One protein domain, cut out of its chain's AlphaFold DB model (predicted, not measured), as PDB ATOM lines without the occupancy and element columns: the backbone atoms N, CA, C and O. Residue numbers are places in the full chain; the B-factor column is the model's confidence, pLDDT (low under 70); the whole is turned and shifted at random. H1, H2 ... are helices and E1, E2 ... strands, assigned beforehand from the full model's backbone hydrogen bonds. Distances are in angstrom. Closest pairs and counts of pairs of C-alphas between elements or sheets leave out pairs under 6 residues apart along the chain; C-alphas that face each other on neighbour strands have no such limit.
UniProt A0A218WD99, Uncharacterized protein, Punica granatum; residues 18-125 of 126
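What this domain is: This is residues 18 to 125 of the 126 residues of an uncharacterized protein of Punica granatum (UniProt A0A218WD99). A long helix, H2, runs alongside a slim parallel pair of strands, E3 and E4, over one face of the pair, while a winding stretch with the short helices H4, H5 and H6 loops out on the other side and comes back into E4. Near the C-terminal end of H2, the antiparallel hairpin of E1 and E2 extends like a long arm, with residues 56 to 61 sticking out at its tip; it makes one end of the longest axis, and the short helix H1 lies at the other end. The 108 printed residues hold six named helices and four named strands, in the order H1, H2, H3, E1, E2, E3, H4, H5, H6, E4, and the class is mixed, helices and strands. The strands make two sheets of two, E1 and E2 antiparallel, E3 and E4 parallel. The whole is loose, with a radius of gyration of the C-alphas of 18.5 A, and flat, spanning 64 by 34 by 17 A.

How they stand to each other: H1, residues 18 to 21, is close to but not clearly touching H2, residues 25 to 43; their closest C-alphas, those of Ala 19 and Phe 25, are 5.4 A apart. H2 is also close to but not clearly touching H3, residues 45 to 48, with the C-alphas of Leu 41 and Ala 48 closest at 6.6 A. E1, residues 50 to 57, and E2, residues 60 to 67, form a hairpin, antiparallel with 160 degrees between their directions; N 52 and O 65 are within hydrogen-bond range at 2.9 A, and so are N 67 and O 50 at 2.8 A. E3, residues 75 to 80, and E4, residues 119 to 124, are parallel neighbours at 18 degrees, with N 77 and O 120 within hydrogen-bond range at 2.8 A and N 124 and O 79 at 3.0 A. The closest C-alphas of H2 and E3 are those of Lys 34 and Phe 76, 7.1 A apart; those of H2 and E4 are Met 26 and Ala 124, also 7.1 A apart. E3, the helices H4, residues 85 to 89, H5, residues 96 to 101, and H6, residues 109 to 113, and then E4 form a strand-helix-strand unit, two parallel neighbour strands with helices between them along the chain. The C-alphas of Phe 101 in H5 and Gln 121 in E4 come closest at 6.8 A, and those of Phe 51 in E1 and His 113 in H6 at 4.4 A. H4 and H5 are close but not clearly touching, at 7.7 A between the C-alphas of Ile 88 and Val 98, while H2 and H5 are apart. Every O i to N i+4 pair is within hydrogen-bond range in H4, against 14 of 15 in H2, 0 of 2 in H5 and 0 of 1 in H6; the O i to N i+3 pairs within range are 3 of 3 in H5 and 2 of 2 in H6, and H1 and H3 are too short for an O i to N i+4 pair.

Where its parts are: H1 begins at C-alpha 18, (15.181, 12.896, 20.620). H2 measures 27.5 A from first to last C-alpha and ends at C-alpha 43, (19.791, -17.829, 27.507). E1 measures 22.8 A and E2 21.2 A, E3 16.8 A and E4 16.4 A. E4 ends at C-alpha 124, (17.035, 2.963, 10.248).

The domain as a whole: The C-alphas farthest apart, those of Ala 21 and Asp 58, are 65.9 A apart. The printed part has no cut and no long link. Residues 20 to 25, 56 to 61 and 89 to 94 stand free; the body without them spans 52 by 30 by 15 A. The mean pLDDT of the printed part is 91.9, and no printed residue is under 70.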
ATOM      1  N   GLU A  18      13.834  12.805  20.054       78.44
ATOM      2  CA  GLU A  18      15.181  12.896  20.620       78.44
ATOM      3  C   GLU A  18      16.233  12.294  19.681       78.44
ATOM      4  O   GLU A  18      17.365  12.769  19.605       78.44
ATOM      5  N   ALA A  19      15.840  11.297  18.889       79.31
ATOM      6  CA  ALA A  19      16.707  10.646  17.920       79.31
ATOM      7  C   ALA A  19      16.999  11.499  16.672       79.31
ATOM      8  O   ALA A  19      17.817  11.100  15.845       79.31
ATOM      9  N   ASN A  20      16.315  12.637  16.504       75.69
ATOM     10  CA  ASN A  20      16.654  13.647  15.497       75.69
ATOM     11  C   ASN A  20      17.575  14.736  16.064       75.69
ATOM     12  O   ASN A  20      18.219  15.440  15.296       75.69
ATOM     13  N   ALA A  21      17.626  14.891  17.392       77.19
ATOM     14  CA  ALA A  21      18.474  15.876  18.060       77.19
ATOM     15  C   ALA A  21      19.895  15.352  18.326       77.19
ATOM     16  O   ALA A  21      20.817  16.142  18.500       77.19
ATOM     17  N   GLN A  22      20.069  14.028  18.370       80.56
ATOM     18  CA  GLN A  22      21.349  13.372  18.614       80.56
ATOM     19  C   GLN A  22      21.817  12.633  17.353       80.56
ATOM     20  O   GLN A  22      21.240  11.607  16.992       80.56
ATOM     21  N   GLU A  23      22.884  13.131  16.719       76.25
ATOM     22  CA  GLU A  23      23.451  12.566  15.480       76.25
ATOM     23  C   GLU A  23      23.814  11.076  15.636       76.25
ATOM     24  O   GLU A  23      23.469  10.257  14.786       76.25
ATOM     25  N   ASP A  24      24.375  10.684  16.784       84.75
ATOM     26  CA  ASP A  24      24.815   9.304  17.043       84.75
ATOM     27  C   ASP A  24      23.720   8.374  17.594       84.75
ATOM     28  O   ASP A  24      24.006   7.240  17.994       84.75
ATOM     29  N   PHE A  25      22.457   8.815  17.661       86.06
ATOM     30  CA  PHE A  25      21.397   8.020  18.294       86.06
ATOM     31  C   PHE A  25      21.258   6.637  17.651       86.06
ATOM     32  O   PHE A  25      21.187   5.630  18.356       86.06
ATOM     33  N   MET A  26      21.238   6.573  16.315       85.19
ATOM     34  CA  MET A  26      21.058   5.309  15.595       85.19
ATOM     35  C   MET A  26      22.268   4.383  15.746       85.19
ATOM     36  O   MET A  26      22.097   3.168  15.833       85.19
ATOM     37  N   GLU A  27      23.481   4.942  15.805       87.25
ATOM     38  CA  GLU A  27      24.708   4.203  16.127       87.25
ATOM     39  C   GLU A  27      24.636   3.593  17.530       87.25
ATOM     40  O   GLU A  27      24.717   2.372  17.682       87.25
ATOM     41  N   SER A  28      24.358   4.416  18.544       89.50
ATOM     42  CA  SER A  28      24.229   3.953  19.929       89.50
ATOM     43  C   SER A  28      23.107   2.925  20.102       89.50
ATOM     44  O   SER A  28      23.270   1.939  20.821       89.50
ATOM     45  N   PHE A  29      21.964   3.130  19.444       88.81
ATOM     46  CA  PHE A  29      20.837   2.203  19.491       88.81
ATOM     47  C   PHE A  29      21.189   0.846  18.873       88.81
ATOM     48  O   PHE A  29      20.876  -0.189  19.460       88.81
ATOM     49  N   SER A  30      21.872   0.840  17.724       89.81
ATOM     50  CA  SER A  30      22.313  -0.389  17.060       89.81
ATOM     51  C   SER A  30      23.275  -1.196  17.934       89.81
ATOM     52  O   SER A  30      23.100  -2.408  18.061       89.81
ATOM     53  N   GLU A  31      24.260  -0.549  18.565       93.25
ATOM     54  CA  GLU A  31      25.196  -1.246  19.459       93.25
ATOM     55  C   GLU A  31      24.486  -1.807  20.697       93.25
ATOM     56  O   GLU A  31      24.642  -2.985  21.012       93.25
ATOM     57  N   LYS A  32      23.587  -1.036  21.326       94.75
ATOM     58  CA  LYS A  32      22.762  -1.533  22.444       94.75
ATOM     59  C   LYS A  32      21.882  -2.719  22.042       94.75
ATOM     60  O   LYS A  32      21.694  -3.656  22.823       94.75
ATOM     61  N   LEU A  33      21.330  -2.708  20.827       95.06
ATOM     62  CA  LEU A  33      20.533  -3.823  20.318       95.06
ATOM     63  C   LEU A  33      21.399  -5.071  20.102       95.06
ATOM     64  O   LEU A  33      20.998  -6.170  20.479       95.06
ATOM     65  N   LYS A  34      22.605  -4.910  19.555       96.06
ATOM     66  CA  LYS A  34      23.568  -6.002  19.379       96.06
ATOM     67  C   LYS A  34      24.031  -6.582  20.720       96.06
ATOM     68  O   LYS A  34      24.068  -7.803  20.866       96.06
ATOM     69  N   GLU A  35      24.333  -5.738  21.705       97.56
ATOM     70  CA  GLU A  35      24.704  -6.160  23.063       97.56
ATOM     71  C   GLU A  35      23.562  -6.906  23.762       97.56
ATOM     72  O   GLU A  35      23.753  -8.012  24.271       97.56
ATOM     73  N   SER A  36      22.351  -6.343  23.748       98.06
ATOM     74  CA  SER A  36      21.177  -6.993  24.348       98.06
ATOM     75  C   SER A  36      20.821  -8.310  23.655       98.06
ATOM     76  O   SER A  36      20.455  -9.278  24.329       98.06
ATOM     77  N   LEU A  37      20.996  -8.400  22.331       97.31
ATOM     78  CA  LEU A  37      20.875  -9.655  21.593       97.31
ATOM     79  C   LEU A  37      21.925 -10.671  22.048       97.31
ATOM     80  O   LEU A  37      21.570 -11.817  22.315       97.31
ATOM     81  N   ALA A  38      23.192 -10.271  22.176       97.00
ATOM     82  CA  ALA A  38      24.257 -11.156  22.641       97.00
ATOM     83  C   ALA A  38      23.957 -11.713  24.044       97.00
ATOM     84  O   ALA A  38      24.052 -12.921  24.254       97.00
ATOM     85  N   LEU A  39      23.503 -10.861  24.972       98.00
ATOM     86  CA  LEU A  39      23.064 -11.279  26.308       98.00
ATOM     87  C   LEU A  39      21.866 -12.236  26.244       98.00
ATOM     88  O   LEU A  39      21.848 -13.263  26.918       98.00
ATOM     89  N   THR A  40      20.885 -11.946  25.390       98.12
ATOM     90  CA  THR A  40      19.714 -12.814  25.192       98.12
ATOM     91  C   THR A  40      20.127 -14.192  24.668       98.12
ATOM     92  O   THR A  40      19.623 -15.214  25.133       98.12
ATOM     93  N   LEU A  41      21.088 -14.251  23.744       96.81
ATOM     94  CA  LEU A  41      21.585 -15.502  23.171       96.81
ATOM     95  C   LEU A  41      22.354 -16.371  24.171       96.81
ATOM     96  O   LEU A  41      22.471 -17.566  23.933       96.81
ATOM     97  N   VAL A  42      22.801 -15.844  25.316       96.00
ATOM     98  CA  VAL A  42      23.299 -16.691  26.416       96.00
ATOM     99  C   VAL A  42      22.182 -17.601  26.942       96.00
ATOM    100  O   VAL A  42      22.410 -18.777  27.220       96.00
ATOM    101  N   HIS A  43      20.957 -17.081  27.032       97.25
ATOM    102  CA  HIS A  43      19.791 -17.829  27.507       97.25
ATOM    103  C   HIS A  43      19.115 -18.641  26.396       97.25
ATOM    104  O   HIS A  43      18.591 -19.724  26.648       97.25
ATOM    105  N   PHE A  44      19.164 -18.148  25.156       96.94
ATOM    106  CA  PHE A  44      18.580 -18.789  23.974       96.94
ATOM    107  C   PHE A  44      19.658 -19.286  23.001       96.94
ATOM    108  O   PHE A  44      19.547 -19.129  21.783       96.94
ATOM    109  N   TYR A  45      20.700 -19.912  23.546       95.62
ATOM    110  CA  TYR A  45      21.901 -20.319  22.814       95.62
ATOM    111  C   TYR A  45      21.666 -21.193  21.566       95.62
ATOM    112  O   TYR A  45      22.452 -21.059  20.622       95.62
ATOM    113  N   PRO A  46      20.600 -22.021  21.443       96.56
ATOM    114  CA  PRO A  46      20.363 -22.757  20.203       96.56
ATOM    115  C   PRO A  46      20.128 -21.850  18.987       96.56
ATOM    116  O   PRO A  46      20.467 -22.235  17.872       96.56
ATOM    117  N   LEU A  47      19.626 -20.624  19.177       96.19
ATOM    118  CA  LEU A  47      19.424 -19.662  18.082       96.19
ATOM    119  C   LEU A  47      20.741 -19.169  17.475       96.19
ATOM    120  O   LEU A  47      20.779 -18.747  16.320       96.19
ATOM    121  N   ALA A  48      21.826 -19.246  18.244       96.88
ATOM    122  CA  ALA A  48      23.159 -18.934  17.772       96.88
ATOM    123  C   ALA A  48      23.835 -20.129  17.082       96.88
ATOM    124  O   ALA A  48      24.905 -19.926  16.526       96.88
ATOM    125  N   GLY A  49      23.260 -21.341  17.117       96.44
ATOM    126  CA  GLY A  49      23.846 -22.590  16.611       96.44
ATOM    127  C   GLY A  49      23.757 -22.791  15.093       96.44
ATOM    128  O   GLY A  49      23.415 -21.875  14.342       96.44
ATOM    129  N   ARG A  50      24.056 -24.011  14.637       95.62
ATOM    130  CA  ARG A  50      23.848 -24.485  13.254       95.62
ATOM    131  C   ARG A  50      23.171 -25.846  13.252       95.62
ATOM    132  O   ARG A  50      23.353 -26.624  14.185       95.62
ATOM    133  N   PHE A  51      22.415 -26.162  12.206       94.50
ATOM    134  CA  PHE A  51      21.944 -27.530  12.028       94.50
ATOM    135  C   PHE A  51      23.109 -28.465  11.726       94.50
ATOM    136  O   PHE A  51      24.040 -28.131  10.994       94.50
ATOM    137  N   LYS A  52      23.022 -29.671  12.272       94.12
ATOM    138  CA  LYS A  52      23.945 -30.756  11.991       94.12
ATOM    139  C   LYS A  52      23.157 -32.026  11.786       94.12
ATOM    140  O   LYS A  52      22.286 -32.366  12.586       94.12
ATOM    141  N   THR A  53      23.479 -32.714  10.702       94.12
ATOM    142  CA  THR A  53      22.893 -34.005  10.371       94.12
ATOM    143  C   THR A  53      23.968 -35.067  10.513       94.12
ATOM    144  O   THR A  53      25.009 -34.988   9.864       94.12
ATOM    145  N   VAL A  54      23.716 -36.054  11.366       94.12
ATOM    146  CA  VAL A  54      24.571 -37.232  11.530       94.12
ATOM    147  C   VAL A  54      23.816 -38.435  10.996       94.12
ATOM    148  O   VAL A  54      22.660 -38.666  11.354       94.12
ATOM    149  N   LYS A  55      24.473 -39.184  10.113       95.31
ATOM    150  CA  LYS A  55      23.965 -40.437   9.568       95.31
ATOM    151  C   LYS A  55      24.532 -41.597  10.389       95.31
ATOM    152  O   LYS A  55      25.738 -41.646  10.608       95.31
ATOM    153  N   SER A  56      23.662 -42.502  10.825       94.19
ATOM    154  CA  SER A  56      24.024 -43.813  11.363       94.19
ATOM    155  C   SER A  56      23.696 -44.867  10.316       94.19
ATOM    156  O   SER A  56      22.603 -44.841   9.750       94.19
ATOM    157  N   ASP A  57      24.631 -45.779  10.064       92.94
ATOM    158  CA  ASP A  57      24.457 -46.858   9.092       92.94
ATOM    159  C   ASP A  57      23.981 -48.176   9.744       92.94
ATOM    160  O   ASP A  57      23.436 -49.028   9.043       92.94
ATOM    161  N   ASP A  58      24.104 -48.344  11.068       89.81
ATOM    162  CA  ASP A  58      23.651 -49.551  11.780       89.81
ATOM    163  C   ASP A  58      23.174 -49.251  13.225       89.81
ATOM    164  O   ASP A  58      24.003 -49.061  14.117       89.81
ATOM    165  N   PRO A  59      21.852 -49.165  13.491       88.75
ATOM    166  CA  PRO A  59      20.762 -49.196  12.516       88.75
ATOM    167  C   PRO A  59      20.757 -47.939  11.631       88.75
ATOM    168  O   PRO A  59      21.285 -46.889  12.007       88.75
ATOM    169  N   HIS A  60      20.131 -48.033  10.454       92.75
ATOM    170  CA  HIS A  60      20.001 -46.904   9.528       92.75
ATOM    171  C   HIS A  60      19.053 -45.833  10.087       92.75
ATOM    172  O   HIS A  60      17.837 -46.026  10.117       92.75
ATOM    173  N   PHE A  61      19.595 -44.684  10.487       93.81
ATOM    174  CA  PHE A  61      18.800 -43.509  10.849       93.81
ATOM    175  C   PHE A  61      19.588 -42.209  10.676       93.81
ATOM    176  O   PHE A  61      20.815 -42.191  10.569       93.81
ATOM    177  N   TYR A  62      18.856 -41.098  10.661       93.06
ATOM    178  CA  TYR A  62      19.413 -39.753  10.621       93.06
ATOM    179  C   TYR A  62      19.033 -39.017  11.897       93.06
ATOM    180  O   TYR A  62      17.852 -38.940  12.239       93.06
ATOM    181  N   THR A  63      20.022 -38.423  12.552       93.44
ATOM    182  CA  THR A  63      19.801 -37.496  13.660       93.44
ATOM    183  C   THR A  63      20.069 -36.092  13.165       93.44
ATOM    184  O   THR A  63      21.157 -35.808  12.665       93.44
ATOM    185  N   VAL A  64      19.088 -35.207  13.330       92.75
ATOM    186  CA  VAL A  64      19.274 -33.775  13.102       92.75
ATOM    187  C   VAL A  64      19.170 -33.053  14.432       92.75
ATOM    188  O   VAL A  64      18.210 -33.252  15.174       92.75
ATOM    189  N   TYR A  65      20.166 -32.232  14.734       93.81
ATOM    190  CA  TYR A  65      20.231 -31.450  15.963       93.81
ATOM    191  C   TYR A  65      20.870 -30.087  15.697       93.81
ATOM    192  O   TYR A  65      21.367 -29.819  14.602       93.81
ATOM    193  N   ILE A  66      20.831 -29.213  16.701       95.75
ATOM    194  CA  ILE A  66      21.501 -27.915  16.661       95.75
ATOM    195  C   ILE A  66      22.866 -28.066  17.343       95.75
ATOM    196  O   ILE A  66      22.934 -28.362  18.533       95.75
ATOM    197  N   ASP A  67      23.945 -27.887  16.584       95.88
ATOM    198  CA  ASP A  67      25.313 -27.819  17.094       95.88
ATOM    199  C   ASP A  67      25.601 -26.390  17.579       95.88
ATOM    200  O   ASP A  67      25.550 -25.426  16.807       95.88
ATOM    201  N   CYS A  68      25.867 -26.256  18.877       94.94
ATOM    202  CA  CYS A  68      26.113 -24.977  19.544       94.94
ATOM    203  C   CYS A  68      27.584 -24.765  19.929       94.94
ATOM    204  O   CYS A  68      27.905 -23.709  20.464       94.94
ATOM    205  N   VAL A  69      28.471 -25.742  19.699       88.69
ATOM    206  CA  VAL A  69      29.842 -25.705  20.243       88.69
ATOM    207  C   VAL A  69      30.768 -24.830  19.399       88.69
ATOM    208  O   VAL A  69      31.518 -24.031  19.944       88.69
ATOM    209  N   ASN A  70      30.691 -24.944  18.070       78.69
ATOM    210  CA  ASN A  70      31.563 -24.225  17.129       78.69
ATOM    211  C   ASN A  70      30.759 -23.319  16.197       78.69
ATOM    212  O   ASN A  70      31.012 -23.253  14.994       78.69
ATOM    213  N   SER A  71      29.725 -22.679  16.736       87.88
ATOM    214  CA  SER A  71      28.848 -21.881  15.897       87.88
ATOM    215  C   SER A  71      29.406 -20.473  15.664       87.88
ATOM    216  O   SER A  71      29.798 -19.819  16.630       87.88
ATOM    217  N   PRO A  72      29.346 -19.939  14.428       91.56
ATOM    218  CA  PRO A  72      29.658 -18.536  14.143       91.56
ATOM    219  C   PRO A  72      28.691 -17.525  14.789       91.56
ATOM    220  O   PRO A  72      28.877 -16.322  14.636       91.56
ATOM    221  N   GLY A  73      27.639 -17.996  15.468       95.19
ATOM    222  CA  GLY A  73      26.641 -17.161  16.130       95.19
ATOM    223  C   GLY A  73      25.433 -16.823  15.254       95.19
ATOM    224  O   GLY A  73      25.271 -17.340  14.138       95.19
ATOM    225  N   ALA A  74      24.566 -15.963  15.789       96.75
ATOM    226  CA  ALA A  74      23.481 -15.329  15.044       96.75
ATOM    227  C   ALA A  74      24.026 -14.192  14.163       96.75
ATOM    228  O   ALA A  74      25.069 -13.609  14.463       96.75
ATOM    229  N   ARG A  75      23.312 -13.856  13.087       96.12
ATOM    230  CA  ARG A  75      23.682 -12.755  12.192       96.12
ATOM    231  C   ARG A  75      22.941 -11.477  12.603       96.12
ATOM    232  O   ARG A  75      21.738 -11.500  12.837       96.12
ATOM    233  N   PHE A  76      23.666 -10.365  12.693       96.44
ATOM    234  CA  PHE A  76      23.103  -9.039  12.946       96.44
ATOM    235  C   PHE A  76      23.514  -8.103  11.811       96.44
ATOM    236  O   PHE A  76      24.706  -7.920  11.563       96.44
ATOM    237  N   ILE A  77      22.532  -7.546  11.109       95.06
ATOM    238  CA  ILE A  77      22.715  -6.674   9.950       95.06
ATOM    239  C   ILE A  77      22.199  -5.291  10.310       95.06
ATOM    240  O   ILE A  77      21.113  -5.137  10.866       95.06
ATOM    241  N   ARG A  78      22.966  -4.276   9.933       92.00
ATOM    242  CA  ARG A  78      22.537  -2.888   9.989       92.00
ATOM    243  C   ARG A  78      22.336  -2.362   8.578       92.00
ATOM    244  O   ARG A  78      23.185  -2.568   7.712       92.00
ATOM    245  N   THR A  79      21.235  -1.658   8.356       91.19
ATOM    246  CA  THR A  79      20.913  -1.078   7.051       91.19
ATOM    247  C   THR A  79      20.292   0.299   7.225       91.19
ATOM    248  O   THR A  79      19.587   0.554   8.203       91.19
ATOM    249  N   THR A  80      20.533   1.179   6.260       90.06
ATOM    250  CA  THR A  80      19.826   2.451   6.148       90.06
ATOM    251  C   THR A  80      18.822   2.409   5.003       90.06
ATOM    252  O   THR A  80      19.083   1.815   3.957       90.06
ATOM    253  N   LEU A  81      17.657   3.016   5.204       90.81
ATOM    254  CA  LEU A  81      16.614   3.120   4.188       90.81
ATOM    255  C   LEU A  81      15.909   4.466   4.326       90.81
ATOM    256  O   LEU A  81      15.348   4.761   5.378       90.81
ATOM    257  N   ASP A  82      15.911   5.272   3.265       90.75
ATOM    258  CA  ASP A  82      15.194   6.551   3.244       90.75
ATOM    259  C   ASP A  82      13.693   6.336   2.991       90.75
ATOM    260  O   ASP A  82      13.160   6.639   1.927       90.75
ATOM    261  N   MET A  83      13.024   5.734   3.975       91.06
ATOM    262  CA  MET A  83      11.576   5.543   4.024       91.06
ATOM    263  C   MET A  83      11.071   5.747   5.449       91.06
ATOM    264  O   MET A  83      11.759   5.474   6.435       91.06
ATOM    265  N   THR A  84       9.836   6.213   5.565       91.81
ATOM    266  CA  THR A  84       9.128   6.346   6.834       91.81
ATOM    267  C   THR A  84       8.249   5.126   7.102       91.81
ATOM    268  O   THR A  84       7.886   4.368   6.203       91.81
ATOM    269  N   VAL A  85       7.820   4.966   8.356       92.69
ATOM    270  CA  VAL A  85       6.798   3.968   8.719       92.69
ATOM    271  C   VAL A  85       5.499   4.193   7.930       92.69
ATOM    272  O   VAL A  85       4.837   3.230   7.546       92.69
ATOM    273  N   SER A  86       5.151   5.449   7.627       93.69
ATOM    274  CA  SER A  86       3.966   5.776   6.826       93.69
ATOM    275  C   SER A  86       4.091   5.292   5.381       93.69
ATOM    276  O   SER A  86       3.107   4.820   4.817       93.69
ATOM    277  N   ASP A  87       5.286   5.344   4.788       93.62
ATOM    278  CA  ASP A  87       5.513   4.858   3.418       93.62
ATOM    279  C   ASP A  87       5.308   3.338   3.306       93.62
ATOM    280  O   ASP A  87       5.008   2.825   2.230       93.62
ATOM    281  N   ILE A  88       5.424   2.617   4.427       94.19
ATOM    282  CA  ILE A  88       5.188   1.171   4.512       94.19
ATOM    283  C   ILE A  88       3.709   0.856   4.785       94.19
ATOM    284  O   ILE A  88       3.180  -0.100   4.224       94.19
ATOM    285  N   LEU A  89       3.048   1.635   5.651       94.94
ATOM    286  CA  LEU A  89       1.697   1.333   6.149       94.94
ATOM    287  C   LEU A  89       0.554   1.997   5.368       94.94
ATOM    288  O   LEU A  89      -0.571   1.509   5.427       94.94
ATOM    289  N   SER A  90       0.803   3.121   4.691       95.94
ATOM    290  CA  SER A  90      -0.232   3.858   3.947       95.94
ATOM    291  C   SER A  90      -0.683   3.209   2.630       95.94
ATOM    292  O   SER A  90      -1.855   3.382   2.279       95.94
ATOM    293  N   PRO A  91       0.165   2.475   1.879       96.38
ATOM    294  CA  PRO A  91      -0.277   1.835   0.648       96.38
ATOM    295  C   PRO A  91      -1.306   0.728   0.906       96.38
ATOM    296  O   PRO A  91      -1.263   0.030   1.914       96.38
ATOM    297  N   VAL A  92      -2.208   0.516  -0.058       96.81
ATOM    298  CA  VAL A  92      -3.227  -0.553   0.011       96.81
ATOM    299  C   VAL A  92      -2.592  -1.949   0.004       96.81
ATOM    300  O   VAL A  92      -3.106  -2.874   0.629       96.81
ATOM    301  N   TYR A  93      -1.476  -2.103  -0.710       95.69
ATOM    302  CA  TYR A  93      -0.732  -3.355  -0.821       95.69
ATOM    303  C   TYR A  93       0.620  -3.234  -0.132       95.69
ATOM    304  O   TYR A  93       1.229  -2.166  -0.156       95.69
ATOM    305  N   VAL A  94       1.119  -4.349   0.411       91.50
ATOM    306  CA  VAL A  94       2.453  -4.404   1.022       91.50
ATOM    307  C   VAL A  94       3.504  -3.996  -0.018       91.50
ATOM    308  O   VAL A  94       3.610  -4.658  -1.056       91.50
ATOM    309  N   PRO A  95       4.288  -2.935   0.234       94.75
ATOM    310  CA  PRO A  95       5.313  -2.499  -0.704       94.75
ATOM    311  C   PRO A  95       6.360  -3.598  -0.950       94.75
ATOM    312  O   PRO A  95       6.821  -4.210   0.016       94.75
ATOM    313  N   PRO A  96       6.810  -3.833  -2.201       92.88
ATOM    314  CA  PRO A  96       7.791  -4.883  -2.504       92.88
ATOM    315  C   PRO A  96       9.103  -4.775  -1.716       92.88
ATOM    316  O   PRO A  96       9.734  -5.788  -1.433       92.88
ATOM    317  N   VAL A  97       9.488  -3.557  -1.317       92.81
ATOM    318  CA  VAL A  97      10.672  -3.291  -0.484       92.81
ATOM    319  C   VAL A  97      10.612  -3.988   0.883       92.81
ATOM    320  O   VAL A  97      11.649  -4.290   1.457       92.81
ATOM    321  N   VAL A  98       9.423  -4.328   1.394       92.31
ATOM    322  CA  VAL A  98       9.286  -5.059   2.666       92.31
ATOM    323  C   VAL A  98       9.950  -6.437   2.594       92.31
ATOM    324  O   VAL A  98      10.455  -6.925   3.601       92.31
ATOM    325  N   LEU A  99      10.024  -7.047   1.406       90.81
ATOM    326  CA  LEU A  99      10.736  -8.313   1.214       90.81
ATOM    327  C   LEU A  99      12.237  -8.176   1.500       90.81
ATOM    328  O   LEU A  99      12.838  -9.106   2.026       90.81
ATOM    329  N   SER A 100      12.841  -7.012   1.227       91.75
ATOM    330  CA  SER A 100      14.261  -6.773   1.517       91.75
ATOM    331  C   SER A 100      14.541  -6.434   2.983       91.75
ATOM    332  O   SER A 100      15.686  -6.142   3.327       91.75
ATOM    333  N   PHE A 101      13.519  -6.418   3.849       93.38
ATOM    334  CA  PHE A 101      13.713  -6.209   5.289       93.38
ATOM    335  C   PHE A 101      14.114  -7.489   6.018       93.38
ATOM    336  O   PHE A 101      14.506  -7.439   7.185       93.38
ATOM    337  N   PHE A 102      13.984  -8.629   5.342       92.75
ATOM    338  CA  PHE A 102      14.278  -9.933   5.896       92.75
ATOM    339  C   PHE A 102      15.456 -10.545   5.157       92.75
ATOM    340  O   PHE A 102      15.398 -10.830   3.961       92.75
ATOM    341  N   ASP A 103      16.521 -10.794   5.905       90.88
ATOM    342  CA  ASP A 103      17.593 -11.665   5.458       90.88
ATOM    343  C   ASP A 103      17.066 -13.096   5.244       90.88
ATOM    344  O   ASP A 103      16.041 -13.494   5.810       90.88
ATOM    345  N   HIS A 104      17.779 -13.890   4.446       82.44
ATOM    346  CA  HIS A 104      17.384 -15.257   4.087       82.44
ATOM    347  C   HIS A 104      15.990 -15.357   3.432       82.44
ATOM    348  O   HIS A 104      15.297 -16.366   3.612       82.44
ATOM    349  N   ASP A 105      15.555 -14.342   2.669       79.62
ATOM    350  CA  ASP A 105      14.266 -14.422   1.974       79.62
ATOM    351  C   ASP A 105      14.162 -15.667   1.094       79.62
ATOM    352  O   ASP A 105      15.049 -15.968   0.295       79.62
ATOM    353  N   ARG A 106      13.069 -16.416   1.292       80.12
ATOM    354  CA  ARG A 106      12.769 -17.700   0.632       80.12
ATOM    355  C   ARG A 106      13.813 -18.802   0.849       80.12
ATOM    356  O   ARG A 106      13.741 -19.840   0.191       80.12
ATOM    357  N   ALA A 107      14.759 -18.631   1.771       86.12
ATOM    358  CA  ALA A 107      15.710 -19.683   2.093       86.12
ATOM    359  C   ALA A 107      14.998 -20.854   2.782       86.12
ATOM    360  O   ALA A 107      14.091 -20.672   3.599       86.12
ATOM    361  N   LEU A 108      15.420 -22.076   2.467       89.81
ATOM    362  CA  LEU A 108      14.970 -23.285   3.156       89.81
ATOM    363  C   LEU A 108      15.805 -23.494   4.415       89.81
ATOM    364  O   LEU A 108      17.020 -23.346   4.370       89.81
ATOM    365  N   ASN A 109      15.202 -23.982   5.495       88.44
ATOM    366  CA  ASN A 109      15.899 -24.288   6.751       88.44
ATOM    367  C   ASN A 109      17.099 -25.240   6.579       88.44
ATOM    368  O   ASN A 109      17.973 -25.283   7.438       88.44
ATOM    369  N   HIS A 110      17.189 -25.980   5.466       90.19
ATOM    370  CA  HIS A 110      18.375 -26.772   5.146       90.19
ATOM    371  C   HIS A 110      19.661 -25.931   5.095       90.19
ATOM    372  O   HIS A 110      20.699 -26.420   5.537       90.19
ATOM    373  N   VAL A 111      19.601 -24.668   4.649       91.12
ATOM    374  CA  VAL A 111      20.792 -23.799   4.632       91.12
ATOM    375  C   VAL A 111      21.291 -23.453   6.033       91.12
ATOM    376  O   VAL A 111      22.443 -23.068   6.173       91.12
ATOM    377  N   GLY A 112      20.499 -23.688   7.085       92.69
ATOM    378  CA  GLY A 112      20.910 -23.508   8.480       92.69
ATOM    379  C   GLY A 112      22.067 -24.406   8.939       92.69
ATOM    380  O   GLY A 112      22.527 -24.277  10.071       92.69
ATOM    381  N   HIS A 113      22.550 -25.319   8.087       93.75
ATOM    382  CA  HIS A 113      23.816 -26.032   8.299       93.75
ATOM    383  C   HIS A 113      25.038 -25.124   8.103       93.75
ATOM    384  O   HIS A 113      26.058 -25.318   8.760       93.75
ATOM    385  N   THR A 114      24.941 -24.136   7.212       92.25
ATOM    386  CA  THR A 114      26.028 -23.202   6.882       92.25
ATOM    387  C   THR A 114      25.695 -21.779   7.324       92.25
ATOM    388  O   THR A 114      26.539 -21.081   7.883       92.25
ATOM    389  N   GLU A 115      24.442 -21.367   7.157       93.06
ATOM    390  CA  GLU A 115      23.942 -20.039   7.491       93.06
ATOM    391  C   GLU A 115      23.384 -19.941   8.912       93.06
ATOM    392  O   GLU A 115      23.070 -20.936   9.566       93.06
ATOM    393  N   SER A 116      23.252 -18.708   9.402       95.31
ATOM    394  CA  SER A 116      22.674 -18.424  10.714       95.31
ATOM    395  C   SER A 116      21.244 -18.957  10.847       95.31
ATOM    396  O   SER A 116      20.415 -18.750   9.962       95.31
ATOM    397  N   LEU A 117      20.930 -19.583  11.985       94.94
ATOM    398  CA  LEU A 117      19.554 -19.974  12.322       94.94
ATOM    399  C   LEU A 117      18.685 -18.766  12.700       94.94
ATOM    400  O   LEU A 117      17.482 -18.772  12.450       94.94
ATOM    401  N   LEU A 118      19.302 -17.724  13.260       95.81
ATOM    402  CA  LEU A 118      18.685 -16.431  13.530       95.81
ATOM    403  C   LEU A 118      19.471 -15.327  12.821       95.81
ATOM    404  O   LEU A 118      20.681 -15.192  13.028       95.81
ATOM    405  N   SER A 119      18.766 -14.516  12.038       95.81
ATOM    406  CA  SER A 119      19.275 -13.266  11.482       95.81
ATOM    407  C   SER A 119      18.350 -12.120  11.880       95.81
ATOM    408  O   SER A 119      17.129 -12.276  11.860       95.81
ATOM    409  N   ILE A 120      18.929 -10.991  12.282       95.94
ATOM    410  CA  ILE A 120      18.203  -9.777  12.664       95.94
ATOM    411  C   ILE A 120      18.743  -8.622  11.836       95.94
ATOM    412  O   ILE A 120      19.946  -8.373  11.831       95.94
ATOM    413  N   GLN A 121      17.845  -7.894  11.177       95.06
ATOM    414  CA  GLN A 121      18.172  -6.698  10.416       95.06
ATOM    415  C   GLN A 121      17.561  -5.470  11.095       95.06
ATOM    416  O   GLN A 121      16.342  -5.342  11.202       95.06
ATOM    417  N   ALA A 122      18.418  -4.569  11.572       93.44
ATOM    418  CA  ALA A 122      18.022  -3.273  12.101       93.44
ATOM    419  C   ALA A 122      18.079  -2.236  10.973       93.44
ATOM    420  O   ALA A 122      19.156  -1.918  10.461       93.44
ATOM    421  N   ILE A 123      16.908  -1.729  10.579       91.81
ATOM    422  CA  ILE A 123      16.761  -0.753   9.496       91.81
ATOM    423  C   ILE A 123      16.418   0.598  10.104       91.81
ATOM    424  O   ILE A 123      15.440   0.727  10.841       91.81
ATOM    425  N   ALA A 124      17.224   1.600   9.785       88.00
ATOM    426  CA  ALA A 124      17.035   2.963  10.248       88.00
ATOM    427  C   ALA A 124      16.982   3.925   9.068       88.00
ATOM    428  O   ALA A 124      17.626   3.705   8.045       88.00
ATOM    429  N   ARG A 125      16.254   5.028   9.217       82.62
ATOM    430  CA  ARG A 125      16.421   6.143   8.291       82.62
ATOM    431  C   ARG A 125      17.801   6.780   8.527       82.62
ATOM    432  O   ARG A 125      18.148   6.920   9.707       82.62
TER     433      ARG A 125